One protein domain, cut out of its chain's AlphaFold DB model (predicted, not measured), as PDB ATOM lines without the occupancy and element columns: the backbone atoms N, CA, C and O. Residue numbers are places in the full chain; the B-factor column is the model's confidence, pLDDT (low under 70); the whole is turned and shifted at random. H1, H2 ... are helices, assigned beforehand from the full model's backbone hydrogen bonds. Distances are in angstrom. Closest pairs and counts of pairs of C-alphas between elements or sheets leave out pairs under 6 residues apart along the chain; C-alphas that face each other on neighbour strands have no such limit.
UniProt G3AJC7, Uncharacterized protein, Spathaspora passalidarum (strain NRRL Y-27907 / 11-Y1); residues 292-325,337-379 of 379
ATOM      1  N   LEU A 292      24.395  14.904   7.437       97.56
ATOM      2  CA  LEU A 292      24.901  16.144   6.857       97.56
ATOM      3  C   LEU A 292      26.423  16.091   6.652       97.56
ATOM      4  O   LEU A 292      26.910  16.368   5.557       97.56
ATOM      5  N   ASN A 293      27.167  15.631   7.660       97.19
ATOM      6  CA  ASN A 293      28.619  15.462   7.572       97.19
ATOM      7  C   ASN A 293      29.020  14.476   6.470       97.19
ATOM      8  O   ASN A 293      29.964  14.737   5.725       97.19
ATOM      9  N   HIS A 294      28.300  13.359   6.333       97.62
ATOM     10  CA  HIS A 294      28.544  12.403   5.257       97.62
ATOM     11  C   HIS A 294      28.308  13.030   3.876       97.62
ATOM     12  O   HIS A 294      29.163  12.909   2.999       97.62
ATOM     13  N   SER A 295      27.201  13.761   3.706       97.81
ATOM     14  CA  SER A 295      26.887  14.478   2.463       97.81
ATOM     15  C   SER A 295      27.982  15.485   2.087       97.81
ATOM     16  O   SER A 295      28.485  15.468   0.960       97.81
ATOM     17  N   HIS A 296      28.433  16.305   3.042       98.00
ATOM     18  CA  HIS A 296      29.514  17.269   2.815       98.00
ATOM     19  C   HIS A 296      30.855  16.602   2.502       98.00
ATOM     20  O   HIS A 296      31.561  17.038   1.589       98.00
ATOM     21  N   SER A 297      31.202  15.535   3.224       97.88
ATOM     22  CA  SER A 297      32.425  14.767   2.974       97.88
ATOM     23  C   SER A 297      32.433  14.182   1.558       97.88
ATOM     24  O   SER A 297      33.402  14.343   0.811       97.88
ATOM     25  N   GLU A 298      31.313  13.600   1.128       98.06
ATOM     26  CA  GLU A 298      31.160  13.044  -0.217       98.06
ATOM     27  C   GLU A 298      31.179  14.132  -1.303       98.06
ATOM     28  O   GLU A 298      31.802  13.964  -2.357       98.06
ATOM     29  N   GLN A 299      30.558  15.286  -1.053       98.06
ATOM     30  CA  GLN A 299      30.619  16.428  -1.963       98.06
ATOM     31  C   GLN A 299      32.062  16.919  -2.143       98.06
ATOM     32  O   GLN A 299      32.505  17.115  -3.279       98.06
ATOM     33  N   LYS A 300      32.816  17.057  -1.045       98.31
ATOM     34  CA  LYS A 300      34.234  17.442  -1.069       98.31
ATOM     35  C   LYS A 300      35.069  16.429  -1.853       98.31
ATOM     36  O   LYS A 300      35.849  16.825  -2.721       98.31
ATOM     37  N   ARG A 301      34.859  15.126  -1.629       98.38
ATOM     38  CA  ARG A 301      35.511  14.057  -2.403       98.38
ATOM     39  C   ARG A 301      35.252  14.218  -3.905       98.38
ATOM     40  O   ARG A 301      36.194  14.215  -4.696       98.38
ATOM     41  N   ARG A 302      33.995  14.423  -4.312       97.38
ATOM     42  CA  ARG A 302      33.630  14.617  -5.730       97.38
ATOM     43  C   ARG A 302      34.270  15.861  -6.343       97.38
ATOM     44  O   ARG A 302      34.693  15.814  -7.498       97.38
ATOM     45  N   GLN A 303      34.355  16.956  -5.590       96.88
ATOM     46  CA  GLN A 303      35.021  18.183  -6.034       96.88
ATOM     47  C   GLN A 303      36.517  17.960  -6.271       96.88
ATOM     48  O   GLN A 303      37.029  18.377  -7.310       96.88
ATOM     49  N   LEU A 304      37.200  17.248  -5.370       96.88
ATOM     50  CA  LEU A 304      38.613  16.900  -5.539       96.88
ATOM     51  C   LEU A 304      38.841  16.049  -6.792       96.88
ATOM     52  O   LEU A 304      39.725  16.366  -7.585       96.88
ATOM     53  N   CYS A 305      38.001  15.038  -7.035       95.94
ATOM     54  CA  CYS A 305      38.074  14.248  -8.267       95.94
ATOM     55  C   CYS A 305      37.869  15.111  -9.521       95.94
ATOM     56  O   CYS A 305      38.590  14.956 -10.507       95.94
ATOM     57  N   LYS A 306      36.906  16.043  -9.492       92.38
ATOM     58  CA  LYS A 306      36.658  16.972 -10.605       92.38
ATOM     59  C   LYS A 306      37.878  17.856 -10.878       92.38
ATOM     60  O   LYS A 306      38.249  18.034 -12.035       92.38
ATOM     61  N   LEU A 307      38.502  18.380  -9.828       92.50
ATOM     62  CA  LEU A 307      39.667  19.253  -9.931       92.50
ATOM     63  C   LEU A 307      40.910  18.498 -10.425       92.50
ATOM     64  O   LEU A 307      41.616  18.997 -11.299       92.50
ATOM     65  N   ALA A 308      41.144  17.278  -9.934       91.38
ATOM     66  CA  ALA A 308      42.209  16.407 -10.429       91.38
ATOM     67  C   ALA A 308      42.034  16.103 -11.926       91.38
ATOM     68  O   ALA A 308      42.959  16.297 -12.709       91.38
ATOM     69  N   TYR A 309      40.817  15.741 -12.342       90.94
ATOM     70  CA  TYR A 309      40.485  15.513 -13.748       90.94
ATOM     71  C   TYR A 309      40.756  16.747 -14.621       90.94
ATOM     72  O   TYR A 309      41.381  16.638 -15.674       90.94
ATOM     73  N   GLN A 310      40.349  17.938 -14.170       88.56
ATOM     74  CA  GLN A 310      40.641  19.186 -14.880       88.56
ATOM     75  C   GLN A 310      42.149  19.453 -15.002       88.56
ATOM     76  O   GLN A 310      42.593  19.890 -16.062       88.56
ATOM     77  N   ARG A 311      42.943  19.181 -13.955       90.00
ATOM     78  CA  ARG A 311      44.411  19.317 -14.005       90.00
ATOM     79  C   ARG A 311      45.029  18.395 -15.055       90.00
ATOM     80  O   ARG A 311      45.823  18.874 -15.859       90.00
ATOM     81  N   CYS A 312      44.613  17.128 -15.102       88.94
ATOM     82  CA  CYS A 312      45.087  16.183 -16.116       88.94
ATOM     83  C   CYS A 312      44.785  16.687 -17.529       88.94
ATOM     84  O   CYS A 312      45.668  16.694 -18.378       88.94
ATOM     85  N   LEU A 313      43.565  17.177 -17.776       86.12
ATOM     86  CA  LEU A 313      43.204  17.701 -19.094       86.12
ATOM     87  C   LEU A 313      44.057  18.900 -19.518       86.12
ATOM     88  O   LEU A 313      44.408  18.988 -20.688       86.12
ATOM     89  N   LYS A 314      44.401  19.802 -18.587       85.81
ATOM     90  CA  LYS A 314      45.262  20.960 -18.882       85.81
ATOM     91  C   LYS A 314      46.691  20.560 -19.249       85.81
ATOM     92  O   LYS A 314      47.322  21.269 -20.016       85.81
ATOM     93  N   GLN A 315      47.202  19.481 -18.660       85.00
ATOM     94  CA  GLN A 315      48.570  19.009 -18.900       85.00
ATOM     95  C   GLN A 315      48.683  18.172 -20.170       85.00
ATOM     96  O   GLN A 315      49.700  18.218 -20.847       85.00
ATOM     97  N   ILE A 316      47.653  17.380 -20.454       80.75
ATOM     98  CA  ILE A 316      47.706  16.337 -21.477       80.75
ATOM     99  C   ILE A 316      47.172  16.841 -22.810       80.75
ATOM    100  O   ILE A 316      47.656  16.438 -23.862       80.75
ATOM    101  N   ILE A 317      46.157  17.705 -22.790       75.81
ATOM    102  CA  ILE A 317      45.600  18.231 -24.027       75.81
ATOM    103  C   ILE A 317      46.307  19.531 -24.363       75.81
ATOM    104  O   ILE A 317      46.121  20.536 -23.679       75.81
ATOM    105  N   ASP A 318      47.037  19.522 -25.474       72.44
ATOM    106  CA  ASP A 318      47.463  20.752 -26.121       72.44
ATOM    107  C   ASP A 318      46.217  21.526 -26.587       72.44
ATOM    108  O   ASP A 318      45.522  21.165 -27.548       72.44
ATOM    109  N   LEU A 319      45.903  22.581 -25.836       68.75
ATOM    110  CA  LEU A 319      44.770  23.468 -26.072       68.75
ATOM    111  C   LEU A 319      44.860  24.125 -27.454       68.75
ATOM    112  O   LEU A 319      43.829  24.330 -28.099       68.75
ATOM    113  N   GLU A 320      46.066  24.419 -27.942       64.12
ATOM    114  CA  GLU A 320      46.250  25.010 -29.262       64.12
ATOM    115  C   GLU A 320      45.986  24.001 -30.373       64.12
ATOM    116  O   GLU A 320      45.258  24.313 -31.318       64.12
ATOM    117  N   ALA A 321      46.528  22.787 -30.256       65.81
ATOM    118  CA  ALA A 321      46.278  21.724 -31.223       65.81
ATOM    119  C   ALA A 321      44.790  21.344 -31.263       65.81
ATOM    120  O   ALA A 321      44.212  21.197 -32.342       65.81
ATOM    121  N   PHE A 322      44.128  21.261 -30.102       67.19
ATOM    122  CA  PHE A 322      42.698  20.952 -30.028       67.19
ATOM    123  C   PHE A 322      41.828  22.032 -30.683       67.19
ATOM    124  O   PHE A 322      40.857  21.708 -31.370       67.19
ATOM    125  N   ASN A 323      42.188  23.308 -30.522       67.12
ATOM    126  CA  ASN A 323      41.484  24.427 -31.153       67.12
ATOM    127  C   ASN A 323      41.700  24.496 -32.674       67.12
ATOM    128  O   ASN A 323      40.837  25.016 -33.386       67.12
ATOM    129  N   LYS A 324      42.823  23.959 -33.172       66.81
ATOM    130  CA  LYS A 324      43.176  23.893 -34.600       66.81
ATOM    131  C   LYS A 324      42.542  22.696 -35.328       66.81
ATOM    132  O   LYS A 324      42.540  22.685 -36.557       66.81
ATOM    133  N   LEU A 325      41.967  21.717 -34.614       59.16
ATOM    134  CA  LEU A 325      41.297  20.574 -35.246       59.16
ATOM    135  C   LEU A 325      40.085  21.041 -36.079       59.16
ATOM    136  O   LEU A 325      39.171  21.672 -35.523       59.16
ATOM    137  N   LYS A 337      31.377  27.612 -28.551       54.38
ATOM    138  CA  LYS A 337      31.068  27.810 -27.118       54.38
ATOM    139  C   LYS A 337      30.626  26.533 -26.374       54.38
ATOM    140  O   LYS A 337      30.663  26.510 -25.153       54.38
ATOM    141  N   ALA A 338      30.202  25.481 -27.079       59.28
ATOM    142  CA  ALA A 338      29.818  24.188 -26.496       59.28
ATOM    143  C   ALA A 338      30.986  23.186 -26.443       59.28
ATOM    144  O   ALA A 338      30.995  22.295 -25.592       59.28
ATOM    145  N   ARG A 339      31.976  23.335 -27.336       64.94
ATOM    146  CA  ARG A 339      33.177  22.479 -27.400       64.94
ATOM    147  C   ARG A 339      34.194  22.786 -26.304       64.94
ATOM    148  O   ARG A 339      35.025  21.936 -26.000       64.94
ATOM    149  N   ILE A 340      34.126  23.980 -25.726       67.44
ATOM    150  CA  ILE A 340      35.068  24.477 -24.731       67.44
ATOM    151  C   ILE A 340      34.258  24.923 -23.513       67.44
ATOM    152  O   ILE A 340      33.286  25.664 -23.632       67.44
ATOM    153  N   SER A 341      34.621  24.419 -22.340       72.62
ATOM    154  CA  SER A 341      34.022  24.815 -21.064       72.62
ATOM    155  C   SER A 341      34.373  26.266 -20.706       72.62
ATOM    156  O   SER A 341      35.268  26.864 -21.301       72.62
ATOM    157  N   LYS A 342      33.700  26.840 -19.695       69.06
ATOM    158  CA  LYS A 342      34.003  28.198 -19.192       69.06
ATOM    159  C   LYS A 342      35.482  28.386 -18.816       69.06
ATOM    160  O   LYS A 342      35.982  29.499 -18.891       69.06
ATOM    161  N   ASP A 343      36.169  27.294 -18.485       69.69
ATOM    162  CA  ASP A 343      37.575  27.274 -18.077       69.69
ATOM    163  C   ASP A 343      38.556  27.142 -19.261       69.69
ATOM    164  O   ASP A 343      39.737  26.871 -19.053       69.69
ATOM    165  N   GLY A 344      38.084  27.246 -20.510       71.44
ATOM    166  CA  GLY A 344      38.923  27.087 -21.706       71.44
ATOM    167  C   GLY A 344      39.281  25.631 -22.037       71.44
ATOM    168  O   GLY A 344      39.946  25.372 -23.033       71.44
ATOM    169  N   LEU A 345      38.818  24.671 -21.231       77.50
ATOM    170  CA  LEU A 345      39.108  23.246 -21.380       77.50
ATOM    171  C   LEU A 345      38.142  22.550 -22.353       77.50
ATOM    172  O   LEU A 345      36.944  22.851 -22.311       77.50
ATOM    173  N   PRO A 346      38.607  21.563 -23.142       78.38
ATOM    174  CA  PRO A 346      37.757  20.743 -23.997       78.38
ATOM    175  C   PRO A 346      36.602  20.110 -23.224       78.38
ATOM    176  O   PRO A 346      36.795  19.480 -22.180       78.38
ATOM    177  N   ASN A 347      35.394  20.235 -23.762       80.75
ATOM    178  CA  ASN A 347      34.203  19.603 -23.211       80.75
ATOM    179  C   ASN A 347      34.136  18.134 -23.660       80.75
ATOM    180  O   ASN A 347      33.387  17.765 -24.564       80.75
ATOM    181  N   LEU A 348      35.009  17.308 -23.079       80.00
ATOM    182  CA  LEU A 348      35.092  15.871 -23.334       80.00
ATOM    183  C   LEU A 348      34.300  15.084 -22.285       80.00
ATOM    184  O   LEU A 348      34.306  15.419 -21.097       80.00
ATOM    185  N   SER A 349      33.672  13.987 -22.717       85.88
ATOM    186  CA  SER A 349      33.118  13.000 -21.788       85.88
ATOM    187  C   SER A 349      34.237  12.386 -20.937       85.88
ATOM    188  O   SER A 349      35.373  12.244 -21.398       85.88
ATOM    189  N   LYS A 350      33.912  11.981 -19.699       88.38
ATOM    190  CA  LYS A 350      34.885  11.392 -18.758       88.38
ATOM    191  C   LYS A 350      35.649  10.218 -19.374       88.38
ATOM    192  O   LYS A 350      36.860  10.129 -19.227       88.38
ATOM    193  N   HIS A 351      34.939   9.345 -20.087       88.81
ATOM    194  CA  HIS A 351      35.524   8.179 -20.741       88.81
ATOM    195  C   HIS A 351      36.533   8.575 -21.829       88.81
ATOM    196  O   HIS A 351      37.678   8.135 -21.791       88.81
ATOM    197  N   ASN A 352      36.150   9.475 -22.741       86.75
ATOM    198  CA  ASN A 352      37.030   9.910 -23.830       86.75
ATOM    199  C   ASN A 352      38.270  10.645 -23.321       86.75
ATOM    200  O   ASN A 352      39.354  10.493 -23.877       86.75
ATOM    201  N   ALA A 353      38.118  11.439 -22.265       86.38
ATOM    202  CA  ALA A 353      39.248  12.069 -21.608       86.38
ATOM    203  C   ALA A 353      40.221  11.043 -21.024       86.38
ATOM    204  O   ALA A 353      41.412  11.145 -21.286       86.38
ATOM    205  N   LEU A 354      39.730  10.044 -20.288       89.62
ATOM    206  CA  LEU A 354      40.586   9.005 -19.710       89.62
ATOM    207  C   LEU A 354      41.320   8.192 -20.784       89.62
ATOM    208  O   LEU A 354      42.501   7.912 -20.614       89.62
ATOM    209  N   ILE A 355      40.666   7.886 -21.910       90.12
ATOM    210  CA  ILE A 355      41.329   7.239 -23.055       90.12
ATOM    211  C   ILE A 355      42.468   8.111 -23.587       90.12
ATOM    212  O   ILE A 355      43.579   7.622 -23.768       90.12
ATOM    213  N   ARG A 356      42.224   9.410 -23.808       86.88
ATOM    214  CA  ARG A 356      43.270  10.331 -24.285       86.88
ATOM    215  C   ARG A 356      44.436  10.416 -23.306       86.88
ATOM    216  O   ARG A 356      45.578  10.319 -23.726       86.88
ATOM    217  N   ILE A 357      44.138  10.523 -22.013       88.06
ATOM    218  CA  ILE A 357      45.137  10.516 -20.940       88.06
ATOM    219  C   ILE A 357      45.980   9.242 -20.994       88.06
ATOM    220  O   ILE A 357      47.205   9.319 -20.987       88.06
ATOM    221  N   SER A 358      45.338   8.079 -21.106       92.62
ATOM    222  CA  SER A 358      46.028   6.793 -21.200       92.62
ATOM    223  C   SER A 358      46.933   6.714 -22.431       92.62
ATOM    224  O   SER A 358      48.078   6.281 -22.324       92.62
ATOM    225  N   ASN A 359      46.443   7.149 -23.591       91.00
ATOM    226  CA  ASN A 359      47.206   7.112 -24.838       91.00
ATOM    227  C   ASN A 359      48.438   8.020 -24.775       91.00
ATOM    228  O   ASN A 359      49.523   7.602 -25.174       91.00
ATOM    229  N   GLU A 360      48.296   9.223 -24.219       90.25
ATOM    230  CA  GLU A 360      49.419  10.147 -24.032       90.25
ATOM    231  C   GLU A 360      50.445   9.606 -23.029       90.25
ATOM    232  O   GLU A 360      51.648   9.676 -23.268       90.25
ATOM    233  N   MET A 361      50.002   8.965 -21.940       91.19
ATOM    234  CA  MET A 361      50.920   8.291 -21.016       91.19
ATOM    235  C   MET A 361      51.722   7.177 -21.702       91.19
ATOM    236  O   MET A 361      52.913   7.028 -21.430       91.19
ATOM    237  N   ILE A 362      51.092   6.395 -22.584       94.12
ATOM    238  CA  ILE A 362      51.770   5.350 -23.366       94.12
ATOM    239  C   ILE A 362      52.795   5.976 -24.321       94.12
ATOM    240  O   ILE A 362      53.927   5.495 -24.398       94.12
ATOM    241  N   LEU A 363      52.430   7.063 -25.006       92.88
ATOM    242  CA  LEU A 363      53.323   7.778 -25.918       92.88
ATOM    243  C   LEU A 363      54.560   8.319 -25.190       92.88
ATOM    244  O   LEU A 363      55.682   8.061 -25.621       92.88
ATOM    245  N   ILE A 364      54.367   9.007 -24.060       92.62
ATOM    246  CA  ILE A 364      55.465   9.553 -23.248       92.62
ATOM    247  C   ILE A 364      56.387   8.432 -22.757       92.62
ATOM    248  O   ILE A 364      57.607   8.562 -22.842       92.62
ATOM    249  N   LYS A 365      55.828   7.309 -22.282       95.69
ATOM    250  CA  LYS A 365      56.628   6.144 -21.869       95.69
ATOM    251  C   LYS A 365      57.495   5.622 -23.012       95.69
ATOM    252  O   LYS A 365      58.695   5.451 -22.824       95.69
ATOM    253  N   ARG A 366      56.910   5.437 -24.198       97.19
ATOM    254  CA  ARG A 366      57.637   4.972 -25.385       97.19
ATOM    255  C   ARG A 366      58.768   5.932 -25.771       97.19
ATOM    256  O   ARG A 366      59.883   5.484 -26.023       97.19
ATOM    257  N   LEU A 367      58.502   7.239 -25.791       95.50
ATOM    258  CA  LEU A 367      59.515   8.253 -26.103       95.50
ATOM    259  C   LEU A 367      60.662   8.241 -25.086       95.50
ATOM    260  O   LEU A 367      61.826   8.310 -25.475       95.50
ATOM    261  N   ASN A 368      60.355   8.086 -23.797       96.25
ATOM    262  CA  ASN A 368      61.372   7.971 -22.752       96.25
ATOM    263  C   ASN A 368      62.242   6.715 -22.919       96.25
ATOM    264  O   ASN A 368      63.449   6.777 -22.699       96.25
ATOM    265  N   GLU A 369      61.662   5.584 -23.329       97.00
ATOM    266  CA  GLU A 369      62.426   4.366 -23.629       97.00
ATOM    267  C   GLU A 369      63.350   4.537 -24.843       97.00
ATOM    268  O   GLU A 369      64.490   4.073 -24.820       97.00
ATOM    269  N   GLU A 370      62.883   5.206 -25.900       96.12
ATOM    270  CA  GLU A 370      63.700   5.521 -27.078       96.12
ATOM    271  C   GLU A 370      64.858   6.467 -26.724       96.12
ATOM    272  O   GLU A 370      66.003   6.198 -27.092       96.12
ATOM    273  N   LEU A 371      64.586   7.522 -25.950       96.25
ATOM    274  CA  LEU A 371      65.597   8.447 -25.431       96.25
ATOM    275  C   LEU A 371      66.643   7.724 -24.582       96.25
ATOM    276  O   LEU A 371      67.839   7.925 -24.785       96.25
ATOM    277  N   LYS A 372      66.209   6.838 -23.680       96.50
ATOM    278  CA  LYS A 372      67.119   6.045 -22.848       96.50
ATOM    279  C   LYS A 372      68.043   5.172 -23.701       96.50
ATOM    280  O   LYS A 372      69.250   5.204 -23.508       96.50
ATOM    281  N   LYS A 373      67.503   4.494 -24.722       95.69
ATOM    282  CA  LYS A 373      68.307   3.704 -25.676       95.69
ATOM    283  C   LYS A 373      69.322   4.546 -26.448       95.69
ATOM    284  O   LYS A 373      70.371   4.026 -26.810       95.69
ATOM    285  N   LEU A 374      69.002   5.798 -26.772       94.94
ATOM    286  CA  LEU A 374      69.937   6.696 -27.457       94.94
ATOM    287  C   LEU A 374      71.066   7.144 -26.527       94.94
ATOM    288  O   LEU A 374      72.220   7.134 -26.943       94.94
ATOM    289  N   ILE A 375      70.739   7.470 -25.276       94.75
ATOM    290  CA  ILE A 375      71.722   7.838 -24.251       94.75
ATOM    291  C   ILE A 375      72.669   6.662 -23.980       94.75
ATOM    292  O   ILE A 375      73.885   6.839 -24.049       94.75
ATOM    293  N   ASP A 376      72.120   5.459 -23.791       93.19
ATOM    294  CA  ASP A 376      72.889   4.236 -23.529       93.19
ATOM    295  C   ASP A 376      73.785   3.825 -24.713       93.19
ATOM    296  O   ASP A 376      74.775   3.136 -24.520       93.19
ATOM    297  N   LYS A 377      73.449   4.229 -25.948       87.75
ATOM    298  CA  LYS A 377      74.298   4.016 -27.138       87.75
ATOM    299  C   LYS A 377      75.386   5.074 -27.315       87.75
ATOM    300  O   LYS A 377      76.295   4.870 -28.115       87.75
ATOM    301  N   SER A 378      75.223   6.231 -26.677       78.75
ATOM    302  CA  SER A 378      76.160   7.359 -26.752       78.75
ATOM    303  C   SER A 378      77.173   7.388 -25.603       78.75
ATOM    304  O   SER A 378      78.141   8.142 -25.684       78.75
ATOM    305  N   SER A 379      76.933   6.587 -24.561       62.03
ATOM    306  CA  SER A 379      77.881   6.270 -23.483       62.03
ATOM    307  C   SER A 379      78.640   4.997 -23.830       62.03
ATOM    308  O   SER A 379      79.822   4.905 -23.433       62.03
TER     309      SER A 379
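AT A GLANCE: This is residues 292 to 325 and 337 to 379 of the 379 residues of an uncharacterized protein of Spathaspora passalidarum (strain NRRL Y-27907 / 11-Y1) (UniProt G3AJC7). Two long helices make a wide, shallow V, the last residues of H1, 312 to 316, meeting H3 at residues 353 to 360, and two stretches stick out in different directions: residues 292 to 308 of H1, and residues 362 to 379, of which 362 to 378 belong to H3. Short H2 and the loop stretch 337 to 349 lie on the outer side of the V. The printed part has 77 residues with helices H1, H2 and H3 in that order and no named strand: all helix. It is extended, radius of gyration of the C-alphas 17.7 A, spanning 61 by 34 by 18 A.

IN THESE COORDINATES: H1, residues 292 to 316, begins at C-alpha (24.901, 16.144, 6.857) and measures 36.4 A. H2 is residues 319 to 324. H3, residues 350 to 378, measures 42.2 A and ends at (76.160, 7.359, -26.752).

HOW THE PARTS SIT: H1 touches H3 with residues 312 to 316 alone, closest C-alphas Ile 316 and Ile 357, 6.4 A. They run the same way at a steep tilt of 47 degrees. H1 and H2 meet only through their tight link; H2 and H3 are apart. In H1, H2 and H3 every O i to N i+4 pair is within hydrogen-bond range.

THE WHOLE: The C-alphas farthest apart, Leu 292 and Ser 378, are 61.9 A apart. Residues 326 to 336 are cut out, C-alphas 325 and 337 being 14.9 A apart. The pLDDT is under 70 at residues 319 to 325, 337 to 340, 342 to 343 and 379.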